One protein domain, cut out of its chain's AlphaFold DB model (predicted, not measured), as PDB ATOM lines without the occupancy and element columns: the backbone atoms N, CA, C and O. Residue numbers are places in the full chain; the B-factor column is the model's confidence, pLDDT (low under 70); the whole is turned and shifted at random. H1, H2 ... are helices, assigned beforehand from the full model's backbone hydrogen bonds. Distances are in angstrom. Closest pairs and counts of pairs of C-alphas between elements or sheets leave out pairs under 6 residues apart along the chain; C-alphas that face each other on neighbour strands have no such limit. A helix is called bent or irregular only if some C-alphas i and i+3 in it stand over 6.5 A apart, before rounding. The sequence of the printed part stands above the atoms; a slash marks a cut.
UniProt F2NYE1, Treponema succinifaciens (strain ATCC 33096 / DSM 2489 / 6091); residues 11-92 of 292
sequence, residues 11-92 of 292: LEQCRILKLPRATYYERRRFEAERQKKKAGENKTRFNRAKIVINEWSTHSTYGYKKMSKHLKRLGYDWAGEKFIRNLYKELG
ATOM      1  N   LEU A  11      27.459  49.828  58.225       85.94
ATOM      2  CA  LEU A  11      28.912  49.880  58.357       85.94
ATOM      3  C   LEU A  11      29.427  48.844  59.365       85.94
ATOM      4  O   LEU A  11      30.360  48.111  59.051       85.94
ATOM      5  N   GLU A  12      28.787  48.732  60.531       87.00
ATOM      6  CA  GLU A  12      29.116  47.720  61.543       87.00
ATOM      7  C   GLU A  12      28.848  46.303  61.033       87.00
ATOM      8  O   GLU A  12      29.695  45.428  61.187       87.00
ATOM      9  N   GLN A  13      27.725  46.091  60.341       89.25
ATOM     10  CA  GLN A  13      27.400  44.802  59.725       89.25
ATOM     11  C   GLN A  13      28.455  44.388  58.688       89.25
ATOM     12  O   GLN A  13      28.946  43.262  58.724       89.25
ATOM     13  N   CYS A  14      28.852  45.301  57.792       90.00
ATOM     14  CA  CYS A  14      29.897  45.035  56.798       90.00
ATOM     15  C   CYS A  14      31.260  44.764  57.457       90.00
ATOM     16  O   CYS A  14      31.989  43.882  57.007       90.00
ATOM     17  N   ARG A  15      31.586  45.473  58.548       89.56
ATOM     18  CA  ARG A  15      32.827  45.282  59.313       89.56
ATOM     19  C   ARG A  15      32.887  43.906  59.979       89.56
ATOM     20  O   ARG A  15      33.900  43.228  59.844       89.56
ATOM     21  N   ILE A  16      31.809  43.484  60.646       91.50
ATOM     22  CA  ILE A  16      31.697  42.164  61.297       91.50
ATOM     23  C   ILE A  16      31.811  41.043  60.257       91.50
ATOM     24  O   ILE A  16      32.544  40.079  60.459       91.50
ATOM     25  N   LEU A  17      31.126  41.197  59.121       90.56
ATOM     26  CA  LEU A  17      31.118  40.214  58.035       90.56
ATOM     27  C   LEU A  17      32.369  40.266  57.141       90.56
ATOM     28  O   LEU A  17      32.464  39.476  56.206       90.56
ATOM     29  N   LYS A  18      33.319  41.178  57.404       92.06
ATOM     30  CA  LYS A  18      34.525  41.414  56.586       92.06
ATOM     31  C   LYS A  18      34.213  41.645  55.096       92.06
ATOM     32  O   LYS A  18      34.934  41.173  54.220       92.06
ATOM     33  N   LEU A  19      33.143  42.387  54.803       90.56
ATOM     34  CA  LEU A  19      32.712  42.719  53.442       90.56
ATOM     35  C   LEU A  19      32.958  44.202  53.121       90.56
ATOM     36  O   LEU A  19      32.655  45.063  53.953       90.56
ATOM     37  N   PRO A  20      33.428  44.547  51.906       91.25
ATOM     38  CA  PRO A  20      33.443  45.929  51.448       91.25
ATOM     39  C   PRO A  20      32.028  46.521  51.425       91.25
ATOM     40  O   PRO A  20      31.073  45.898  50.958       91.25
ATOM     41  N   ARG A  21      31.881  47.774  51.872       86.12
ATOM     42  CA  ARG A  21      30.579  48.470  51.902       86.12
ATOM     43  C   ARG A  21      29.942  48.592  50.511       86.12
ATOM     44  O   ARG A  21      28.718  48.550  50.401       86.12
ATOM     45  N   ALA A  22      30.756  48.715  49.459       86.81
ATOM     46  CA  ALA A  22      30.297  48.744  48.070       86.81
ATOM     47  C   ALA A  22      29.504  47.475  47.704       86.81
ATOM     48  O   ALA A  22      28.403  47.575  47.168       86.81
ATOM     49  N   THR A  23      29.984  46.301  48.127       87.19
ATOM     50  CA  THR A  23      29.344  45.000  47.883       87.19
ATOM     51  C   THR A  23      27.930  44.922  48.469       87.19
ATOM     52  O   THR A  23      27.035  44.354  47.847       87.19
ATOM     53  N   TYR A  24      27.686  45.526  49.640       86.69
ATOM     54  CA  TYR A  24      26.345  45.580  50.238       86.69
ATOM     55  C   TYR A  24      25.354  46.360  49.361       86.69
ATOM     56  O   TYR A  24      24.241  45.893  49.108       86.69
ATOM     57  N   TYR A  25      25.747  47.545  48.886       87.81
ATOM     58  CA  TYR A  25      24.867  48.382  48.070       87.81
ATOM     59  C   TYR A  25      24.685  47.837  46.653       87.81
ATOM     60  O   TYR A  25      23.569  47.893  46.139       87.81
ATOM     61  N   GLU A  26      25.725  47.256  46.049       88.00
ATOM     62  CA  GLU A  26      25.604  46.548  44.771       88.00
ATOM     63  C   GLU A  26      24.621  45.387  44.879       88.00
ATOM     64  O   GLU A  26      23.676  45.303  44.096       88.00
ATOM     65  N   ARG A  27      24.761  44.535  45.901       87.56
ATOM     66  CA  ARG A  27      23.840  43.417  46.126       87.56
ATOM     67  C   ARG A  27      22.402  43.891  46.333       87.56
ATOM     68  O   ARG A  27      21.493  43.342  45.720       87.56
ATOM     69  N   ARG A  28      22.192  44.952  47.121       89.12
ATOM     70  CA  ARG A  28      20.873  45.588  47.297       89.12
ATOM     71  C   ARG A  28      20.292  46.107  45.982       89.12
ATOM     72  O   ARG A  28      19.095  45.950  45.748       89.12
ATOM     73  N   ARG A  29      21.117  46.716  45.125       90.44
ATOM     74  CA  ARG A  29      20.701  47.182  43.797       90.44
ATOM     75  C   ARG A  29      20.300  46.005  42.905       90.44
ATOM     76  O   ARG A  29      19.200  46.027  42.362       90.44
ATOM     77  N   PHE A  30      21.125  44.960  42.825       89.31
ATOM     78  CA  PHE A  30      20.807  43.740  42.074       89.31
ATOM     79  C   PHE A  30      19.529  43.059  42.582       89.31
ATOM     80  O   PHE A  30      18.703  42.612  41.788       89.31
ATOM     81  N   GLU A  31      19.327  42.995  43.900       89.00
ATOM     82  CA  GLU A  31      18.109  42.451  44.509       89.00
ATOM     83  C   GLU A  31      16.873  43.285  44.148       89.00
ATOM     84  O   GLU A  31      15.853  42.714  43.754       89.00
ATOM     85  N   ALA A  32      16.964  44.617  44.201       88.19
ATOM     86  CA  ALA A  32      15.880  45.515  43.804       88.19
ATOM     87  C   ALA A  32      15.548  45.404  42.302       88.19
ATOM     88  O   ALA A  32      14.377  45.305  41.930       88.19
ATOM     89  N   GLU A  33      16.561  45.350  41.432       90.44
ATOM     90  CA  GLU A  33      16.389  45.145  39.986       90.44
ATOM     91  C   GLU A  33      15.751  43.777  39.686       90.44
ATOM     92  O   GLU A  33      14.799  43.686  38.904       90.44
ATOM     93  N   ARG A  34      16.192  42.715  40.374       88.44
ATOM     94  CA  ARG A  34      15.613  41.367  40.264       88.44
ATOM     95  C   ARG A  34      14.159  41.326  40.732       88.44
ATOM     96  O   ARG A  34      13.332  40.695  40.073       88.44
ATOM     97  N   GLN A  35      13.828  41.994  41.838       88.19
ATOM     98  CA  GLN A  35      12.451  42.106  42.329       88.19
ATOM     99  C   GLN A  35      11.562  42.852  41.331       88.19
ATOM    100  O   GLN A  35      10.476  42.370  41.009       88.19
ATOM    101  N   LYS A  36      12.040  43.975  40.780       88.38
ATOM    102  CA  LYS A  36      11.318  44.748  39.761       88.38
ATOM    103  C   LYS A  36      11.070  43.921  38.495       88.38
ATOM    104  O   LYS A  36       9.946  43.901  37.994       88.38
ATOM    105  N   LYS A  37      12.078  43.176  38.022       89.56
ATOM    106  CA  LYS A  37      11.945  42.256  36.880       89.56
ATOM    107  C   LYS A  37      10.903  41.168  37.150       89.56
ATOM    108  O   LYS A  37       9.987  40.989  36.350       89.56
ATOM    109  N   LYS A  38      10.982  40.506  38.309       89.19
ATOM    110  CA  LYS A  38      10.029  39.463  38.721       89.19
ATOM    111  C   LYS A  38       8.598  40.000  38.833       89.19
ATOM    112  O   LYS A  38       7.657  39.331  38.416       89.19
ATOM    113  N   ALA A  39       8.421  41.213  39.357       87.31
ATOM    114  CA  ALA A  39       7.117  41.869  39.423       87.31
ATOM    115  C   ALA A  39       6.539  42.139  38.020       87.31
ATOM    116  O   ALA A  39       5.358  41.879  37.784       87.31
ATOM    117  N   GLY A  40       7.372  42.589  37.074       88.75
ATOM    118  CA  GLY A  40       6.986  42.767  35.671       88.75
ATOM    119  C   GLY A  40       6.562  41.456  35.000       88.75
ATOM    120  O   GLY A  40       5.487  41.384  34.406       88.75
ATOM    121  N   GLU A  41       7.356  40.395  35.158       89.19
ATOM    122  CA  GLU A  41       7.041  39.055  34.641       89.19
ATOM    123  C   GLU A  41       5.726  38.511  35.221       89.19
ATOM    124  O   GLU A  41       4.884  38.002  34.478       89.19
ATOM    125  N   ASN A  42       5.505  38.686  36.529       90.06
ATOM    126  CA  ASN A  42       4.261  38.297  37.195       90.06
ATOM    127  C   ASN A  42       3.050  39.061  36.644       90.06
ATOM    128  O   ASN A  42       2.016  38.446  36.384       90.06
ATOM    129  N   LYS A  43       3.175  40.375  36.416       93.38
ATOM    130  CA  LYS A  43       2.102  41.195  35.831       93.38
ATOM    131  C   LYS A  43       1.754  40.735  34.413       93.38
ATOM    132  O   LYS A  43       0.580  40.533  34.105       93.38
ATOM    133  N   THR A  44       2.756  40.497  33.565       93.94
ATOM    134  CA  THR A  44       2.538  39.977  32.204       93.94
ATOM    135  C   THR A  44       1.887  38.597  32.235       93.94
ATOM    136  O   THR A  44       0.926  38.349  31.506       93.94
ATOM    137  N   ARG A  45       2.365  37.699  33.104       93.88
ATOM    138  CA  ARG A  45       1.775  36.368  33.288       93.88
ATOM    139  C   ARG A  45       0.312  36.453  33.719       93.88
ATOM    140  O   ARG A  45      -0.514  35.722  33.184       93.88
ATOM    141  N   PHE A  46      -0.006  37.345  34.652       94.69
ATOM    142  CA  PHE A  46      -1.363  37.555  35.143       94.69
ATOM    143  C   PHE A  46      -2.307  38.052  34.040       94.69
ATOM    144  O   PHE A  46      -3.395  37.506  33.872       94.69
ATOM    145  N   ASN A  47      -1.869  39.012  33.220       96.25
ATOM    146  CA  ASN A  47      -2.654  39.484  32.075       96.25
ATOM    147  C   ASN A  47      -2.906  38.368  31.051       96.25
ATOM    148  O   ASN A  47      -4.028  38.198  30.582       96.25
ATOM    149  N   ARG A  48      -1.886  37.554  30.754       97.06
ATOM    150  CA  ARG A  48      -2.034  36.374  29.890       97.06
ATOM    151  C   ARG A  48      -3.024  35.368  30.470       97.06
ATOM    152  O   ARG A  48      -3.856  34.850  29.737       97.06
ATOM    153  N   ALA A  49      -2.971  35.118  31.778       96.12
ATOM    154  CA  ALA A  49      -3.909  34.224  32.446       96.12
ATOM    155  C   ALA A  49      -5.360  34.718  32.342       96.12
ATOM    156  O   ALA A  49      -6.240  33.913  32.060       96.12
ATOM    157  N   LYS A  50      -5.601  36.031  32.477       96.69
ATOM    158  CA  LYS A  50      -6.932  36.625  32.262       96.69
ATOM    159  C   LYS A  50      -7.471  36.350  30.860       96.69
ATOM    160  O   LYS A  50      -8.613  35.928  30.740       96.69
ATOM    161  N   ILE A  51      -6.644  36.533  29.829       97.31
ATOM    162  CA  ILE A  51      -7.026  36.246  28.437       97.31
ATOM    163  C   ILE A  51      -7.402  34.768  28.285       97.31
ATOM    164  O   ILE A  51      -8.459  34.454  27.752       97.31
ATOM    165  N   VAL A  52      -6.578  33.852  28.810       97.00
ATOM    166  CA  VAL A  52      -6.863  32.409  28.732       97.00
ATOM    167  C   VAL A  52      -8.171  32.048  29.439       97.00
ATOM    168  O   VAL A  52      -8.921  31.226  28.926       97.00
ATOM    169  N   ILE A  53      -8.444  32.632  30.609       95.56
ATOM    170  CA  ILE A  53      -9.675  32.369  31.367       95.56
ATOM    171  C   ILE A  53     -10.897  32.928  30.630       95.56
ATOM    172  O   ILE A  53     -11.922  32.256  30.582       95.56
ATOM    173  N   ASN A  54     -10.780  34.112  30.024       95.75
ATOM    174  CA  ASN A  54     -11.847  34.698  29.217       95.75
ATOM    175  C   ASN A  54     -12.177  33.831  27.995       95.75
ATOM    176  O   ASN A  54     -13.337  33.548  27.737       95.75
ATOM    177  N   GLU A  55     -11.170  33.333  27.278       95.50
ATOM    178  CA  GLU A  55     -11.421  32.408  26.164       95.50
ATOM    179  C   GLU A  55     -11.938  31.046  26.636       95.50
ATOM    180  O   GLU A  55     -12.687  30.374  25.932       95.50
ATOM    181  N   TRP A  56     -11.554  30.613  27.837       93.69
ATOM    182  CA  TRP A  56     -12.061  29.371  28.410       93.69
ATOM    183  C   TRP A  56     -13.529  29.478  28.838       93.69
ATOM    184  O   TRP A  56     -14.229  28.474  28.774       93.69
ATOM    185  N   SER A  57     -14.035  30.650  29.235       90.31
ATOM    186  CA  SER A  57     -15.453  30.790  29.608       90.31
ATOM    187  C   SER A  57     -16.391  30.573  28.416       90.31
ATOM    188  O   SER A  57     -17.481  30.032  28.586       90.31
ATOM    189  N   THR A  58     -15.942  30.914  27.206       88.62
ATOM    190  CA  THR A  58     -16.663  30.670  25.949       88.62
ATOM    191  C   THR A  58     -16.351  29.293  25.352       88.62
ATOM    192  O   THR A  58     -17.233  28.651  24.784       88.62
ATOM    193  N   HIS A  59     -15.127  28.786  25.543       91.12
ATOM    194  CA  HIS A  59     -14.644  27.516  24.985       91.12
ATOM    195  C   HIS A  59     -14.231  26.511  26.071       91.12
ATOM    196  O   HIS A  59     -13.149  25.917  26.022       91.12
ATOM    197  N   SER A  60     -15.094  26.293  27.064       89.38
ATOM    198  CA  SER A  60     -14.769  25.536  28.287       89.38
ATOM    199  C   SER A  60     -14.382  24.070  28.048       89.38
ATOM    200  O   SER A  60     -13.718  23.441  28.875       89.38
ATOM    201  N   THR A  61     -14.719  23.531  26.876       90.50
ATOM    202  CA  THR A  61     -14.385  22.168  26.445       90.50
ATOM    203  C   THR A  61     -13.022  22.051  25.756       90.50
ATOM    204  O   THR A  61     -12.564  20.941  25.455       90.50
ATOM    205  N   TYR A  62     -12.330  23.165  25.501       93.00
ATOM    206  CA  TYR A  62     -11.028  23.151  24.843       93.00
ATOM    207  C   TYR A  62      -9.941  22.689  25.812       93.00
ATOM    208  O   TYR A  62      -9.574  23.363  26.770       93.00
ATOM    209  N   GLY A  63      -9.342  21.536  25.510       93.19
ATOM    210  CA  GLY A  63      -8.097  21.128  26.152       93.19
ATOM    211  C   GLY A  63      -6.939  22.071  25.798       93.19
ATOM    212  O   GLY A  63      -6.976  22.770  24.785       93.19
ATOM    213  N   TYR A  64      -5.858  22.025  26.584       94.88
ATOM    214  CA  TYR A  64      -4.725  22.959  26.465       94.88
ATOM    215  C   TYR A  64      -4.126  23.067  25.048       94.88
ATOM    216  O   TYR A  64      -3.699  24.149  24.653       94.88
ATOM    217  N   LYS A  65      -4.107  21.969  24.273       95.50
ATOM    218  CA  LYS A  65      -3.629  21.973  22.879       95.50
ATOM    219  C   LYS A  65      -4.523  22.823  21.986       95.50
ATOM    220  O   LYS A  65      -4.043  23.704  21.281       95.50
ATOM    221  N   LYS A  66      -5.835  22.577  22.052       95.50
ATOM    222  CA  LYS A  66      -6.820  23.301  21.250       95.50
ATOM    223  C   LYS A  66      -6.882  24.771  21.674       95.50
ATOM    224  O   LYS A  66      -6.827  25.631  20.809       95.50
ATOM    225  N   MET A  67      -6.869  25.058  22.977       97.12
ATOM    226  CA  MET A  67      -6.818  26.433  23.488       97.12
ATOM    227  C   MET A  67      -5.552  27.181  23.033       97.12
ATOM    228  O   MET A  67      -5.629  28.332  22.624       97.12
ATOM    229  N   SER A  68      -4.386  26.526  23.032       97.75
ATOM    230  CA  SER A  68      -3.148  27.114  22.497       97.75
ATOM    231  C   SER A  68      -3.281  27.489  21.017       97.75
ATOM    232  O   SER A  68      -2.892  28.585  20.624       97.75
ATOM    233  N   LYS A  69      -3.859  26.604  20.194       97.69
ATOM    234  CA  LYS A  69      -4.098  26.875  18.769       97.69
ATOM    235  C   LYS A  69      -5.125  27.988  18.558       97.69
ATOM    236  O   LYS A  69      -4.876  28.869  17.746       97.69
ATOM    237  N   HIS A  70      -6.215  27.979  19.321       96.94
ATOM    238  CA  HIS A  70      -7.240  29.026  19.322       96.94
ATOM    239  C   HIS A  70      -6.643  30.405  19.616       96.94
ATOM    240  O   HIS A  70      -6.753  31.317  18.808       96.94
ATOM    241  N   LEU A  71      -5.894  30.533  20.714       97.44
ATOM    242  CA  LEU A  71      -5.263  31.796  21.098       97.44
ATOM    243  C   LEU A  71      -4.245  32.288  20.066       97.44
ATOM    244  O   LEU A  71      -4.192  33.479  19.778       97.44
ATOM    245  N   LYS A  72      -3.464  31.383  19.466       97.25
ATOM    246  CA  LYS A  72      -2.560  31.753  18.369       97.25
ATOM    247  C   LYS A  72      -3.315  32.289  17.153       97.25
ATOM    248  O   LYS A  72      -2.859  33.252  16.553       97.25
ATOM    249  N   ARG A  73      -4.481  31.723  16.822       94.94
ATOM    250  CA  ARG A  73      -5.348  32.242  15.750       94.94
ATOM    251  C   ARG A  73      -5.909  33.632  16.065       94.94
ATOM    252  O   ARG A  73      -6.110  34.408  15.144       94.94
ATOM    253  N   LEU A  74      -6.090  33.966  17.343       95.38
ATOM    254  CA  LEU A  74      -6.444  35.317  17.797       95.38
ATOM    255  C   LEU A  74      -5.246  36.295  17.826       95.38
ATOM    256  O   LEU A  74      -5.392  37.419  18.298       95.38
ATOM    257  N   GLY A  75      -4.056  35.885  17.367       96.81
ATOM    258  CA  GLY A  75      -2.845  36.718  17.347       96.81
ATOM    259  C   GLY A  75      -1.995  36.649  18.623       96.81
ATOM    260  O   GLY A  75      -1.041  37.409  18.784       96.81
ATOM    261  N   TYR A  76      -2.298  35.739  19.554       97.38
ATOM    262  CA  TYR A  76      -1.514  35.570  20.780       97.38
ATOM    263  C   TYR A  76      -0.376  34.556  20.599       97.38
ATOM    264  O   TYR A  76      -0.438  33.429  21.098       97.38
ATOM    265  N   ASP A  77       0.718  34.965  19.955       96.81
ATOM    266  CA  ASP A  77       1.875  34.090  19.673       96.81
ATOM    267  C   ASP A  77       2.509  33.464  20.922       96.81
ATOM    268  O   ASP A  77       3.031  32.343  20.900       96.81
ATOM    269  N   TRP A  78       2.408  34.162  22.056       96.25
ATOM    270  CA  TRP A  78       2.913  33.701  23.345       96.25
ATOM    271  C   TRP A  78       2.157  32.486  23.908       96.25
ATOM    272  O   TRP A  78       2.648  31.853  24.849       96.25
ATOM    273  N   ALA A  79       0.974  32.155  23.381       97.00
ATOM    274  CA  ALA A  79       0.089  31.117  23.904       97.00
ATOM    275  C   ALA A  79       0.560  29.701  23.531       97.00
ATOM    276  O   ALA A  79      -0.125  28.945  22.846       97.00
ATOM    277  N   GLY A  80       1.757  29.314  23.976       97.50
ATOM    278  CA  GLY A  80       2.306  27.972  23.772       97.50
ATOM    279  C   GLY A  80       1.629  26.897  24.634       97.50
ATOM    280  O   GLY A  80       1.222  27.152  25.766       97.50
ATOM    281  N   GLU A  81       1.585  25.655  24.141       97.38
ATOM    282  CA  GLU A  81       0.919  24.529  24.819       97.38
ATOM    283  C   GLU A  81       1.405  24.304  26.260       97.38
ATOM    284  O   GLU A  81       0.601  24.035  27.152       97.38
ATOM    285  N   LYS A  82       2.717  24.443  26.511       97.50
ATOM    286  CA  LYS A  82       3.310  24.289  27.852       97.50
ATOM    287  C   LYS A  82       2.780  25.340  28.830       97.50
ATOM    288  O   LYS A  82       2.503  24.998  29.977       97.50
ATOM    289  N   PHE A  83       2.624  26.585  28.375       96.88
ATOM    290  CA  PHE A  83       2.094  27.674  29.193       96.88
ATOM    291  C   PHE A  83       0.642  27.395  29.583       96.88
ATOM    292  O   PHE A  83       0.332  27.347  30.771       96.88
ATOM    293  N   ILE A  84      -0.217  27.111  28.596       97.69
ATOM    294  CA  ILE A  84      -1.645  26.842  28.829       97.69
ATOM    295  C   ILE A  84      -1.835  25.621  29.730       97.69
ATOM    296  O   ILE A  84      -2.613  25.661  30.678       97.69
ATOM    297  N   ARG A  85      -1.077  24.544  29.493       97.12
ATOM    298  CA  ARG A  85      -1.131  23.334  30.321       97.12
ATOM    299  C   ARG A  85      -0.770  23.609  31.779       97.12
ATOM    300  O   ARG A  85      -1.427  23.077  32.667       97.12
ATOM    301  N   ASN A  86       0.281  24.388  32.027       96.62
ATOM    302  CA  ASN A  86       0.690  24.730  33.388       96.62
ATOM    303  C   ASN A  86      -0.348  25.629  34.061       96.62
ATOM    304  O   ASN A  86      -0.714  25.369  35.201       96.62
ATOM    305  N   LEU A  87      -0.887  26.607  33.331       96.19
ATOM    306  CA  LEU A  87      -1.951  27.465  33.835       96.19
ATOM    307  C   LEU A  87      -3.207  26.660  34.205       96.19
ATOM    308  O   LEU A  87      -3.735  26.832  35.295       96.19
ATOM    309  N   TYR A  88      -3.649  25.727  33.357       96.31
ATOM    310  CA  TYR A  88      -4.787  24.854  33.674       96.31
ATOM    311  C   TYR A  88      -4.531  23.999  34.918       96.31
ATOM    312  O   TYR A  88      -5.427  23.851  35.741       96.31
ATOM    313  N   LYS A  89      -3.308  23.474  35.091       95.81
ATOM    314  CA  LYS A  89      -2.933  22.727  36.302       95.81
ATOM    315  C   LYS A  89      -3.016  23.588  37.561       95.81
ATOM    316  O   LYS A  89      -3.565  23.126  38.552       95.81
ATOM    317  N   GLU A  90      -2.490  24.810  37.513       94.62
ATOM    318  CA  GLU A  90      -2.536  25.754  38.638       94.62
ATOM    319  C   GLU A  90      -3.969  26.160  38.995       94.62
ATOM    320  O   GLU A  90      -4.301  26.259  40.169       94.62
ATOM    321  N   LEU A  91      -4.829  26.342  37.988       92.31
ATOM    322  CA  LEU A  91      -6.245  26.672  38.169       92.31
ATOM    323  C   LEU A  91      -7.120  25.453  38.503       92.31
ATOM    324  O   LEU A  91      -8.324  25.595  38.689       92.31
ATOM    325  N   GLY A  92      -6.555  24.242  38.523       92.50
ATOM    326  CA  GLY A  92      -7.315  23.011  38.740       92.50
ATOM    327  C   GLY A  92      -8.281  22.644  37.605       92.50
ATOM    328  O   GLY A  92      -9.114  21.757  37.787       92.50
TER     329      GLY A  92
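Overview. This is residues 11 to 92 of the 292 residues of a protein of Treponema succinifaciens (strain ATCC 33096 / DSM 2489 / 6091) (UniProt F2NYE1). One long straight helix, H2, makes a shaft with a small head at one end, where the short helices H3 and H4 pack on each other beside its last turns, and with a short helix, H1, turned at a corner at the other end. Residues 25 to 44 of H2 stand free between these two ends, and H1 is far from the head. The printed part has 82 residues with four named helices, H1, H2, H3 and H4 in that order, and no named strand; the class is all helix. It is extended, with a radius of gyration of the C-alphas of 20.8 A, and the C-alphas span 62 by 25 by 17 A along their three main axes, the length being made by H2.

Along the chain. H1 is residues 11 to 16, and its first C-alpha, that of Leu 11, is at (28.912, 49.880, 58.357). After the four residues 17 to 20 comes H2, residues 21 to 58, the longest helix with 38 residues, which measures 56.8 A from its first to its last C-alpha. C-alpha 21 is at (30.579, 48.470, 51.902) and C-alpha 58 at (-16.663, 30.670, 25.949), and between them x, y and z each fall. Residues 59 to 63 lead to H3, residues 64 to 73, 14.2 A from first to last C-alpha. Residues 74 to 80 lead to H4, residues 81 to 90, 14.3 A from first to last C-alpha, which ends with C-alpha 90 at (-2.536, 25.754, 38.638). No helix is bent or irregular.

Arrangement. H1 and H2 only just touch, with 3 pairs of C-alphas within 8 A, and they touch only at the corner by their link. Their closest C-alphas are those of Cys 14 and Arg 21, 6.0 A apart, and H2 takes part with residues 21 to 24 alone. Their lines stand about perpendicular, at 79 degrees. Near the other end, H2 touches H3 with residues 52 to 56 alone, and the closest C-alphas are those of Trp 56 and Met 67, 7.8 A apart. These two lines are about perpendicular, at 89 degrees. H3 and H4 touch, with 10 pairs of C-alphas within 8 A, and their closest C-alphas are those of Tyr 64 and Arg 85, 5.3 A apart. H3 and H4 run opposite ways at a steep tilt of 55 degrees, with their centres 11.7 A apart. H2 and H4 are close but not clearly touching, with 2 pairs of C-alphas within 8 A; the closest are those of Ala 49 and Leu 87, 7.2 A apart, and the lines are about perpendicular, at 89 degrees. H1 is apart from H3 and from H4. In the backbones of H1, H3 and H4 each O i to N i+4 pair is within hydrogen-bond range, and in H2 33 of 34 such pairs are.

Size, cuts and confidence. The two C-alphas farthest apart are those of Arg 15 in H1 and Thr 61 in the link from H2 to H3, at 62.0 A. The first and last printed C-alphas, those of Leu 11 and Gly 92, are 49.2 A apart. The printed part has no cut. The links from H1 to H2 and from H2 to H3 are tight, and the link from H3 to H4, of 7 residues, is short; no link is long. The mean pLDDT of the printed part is 92.8, and no printed residue is under 70. By element the mean pLDDT is 89 for H1, 91 for H2 and 97 for both H3 and H4.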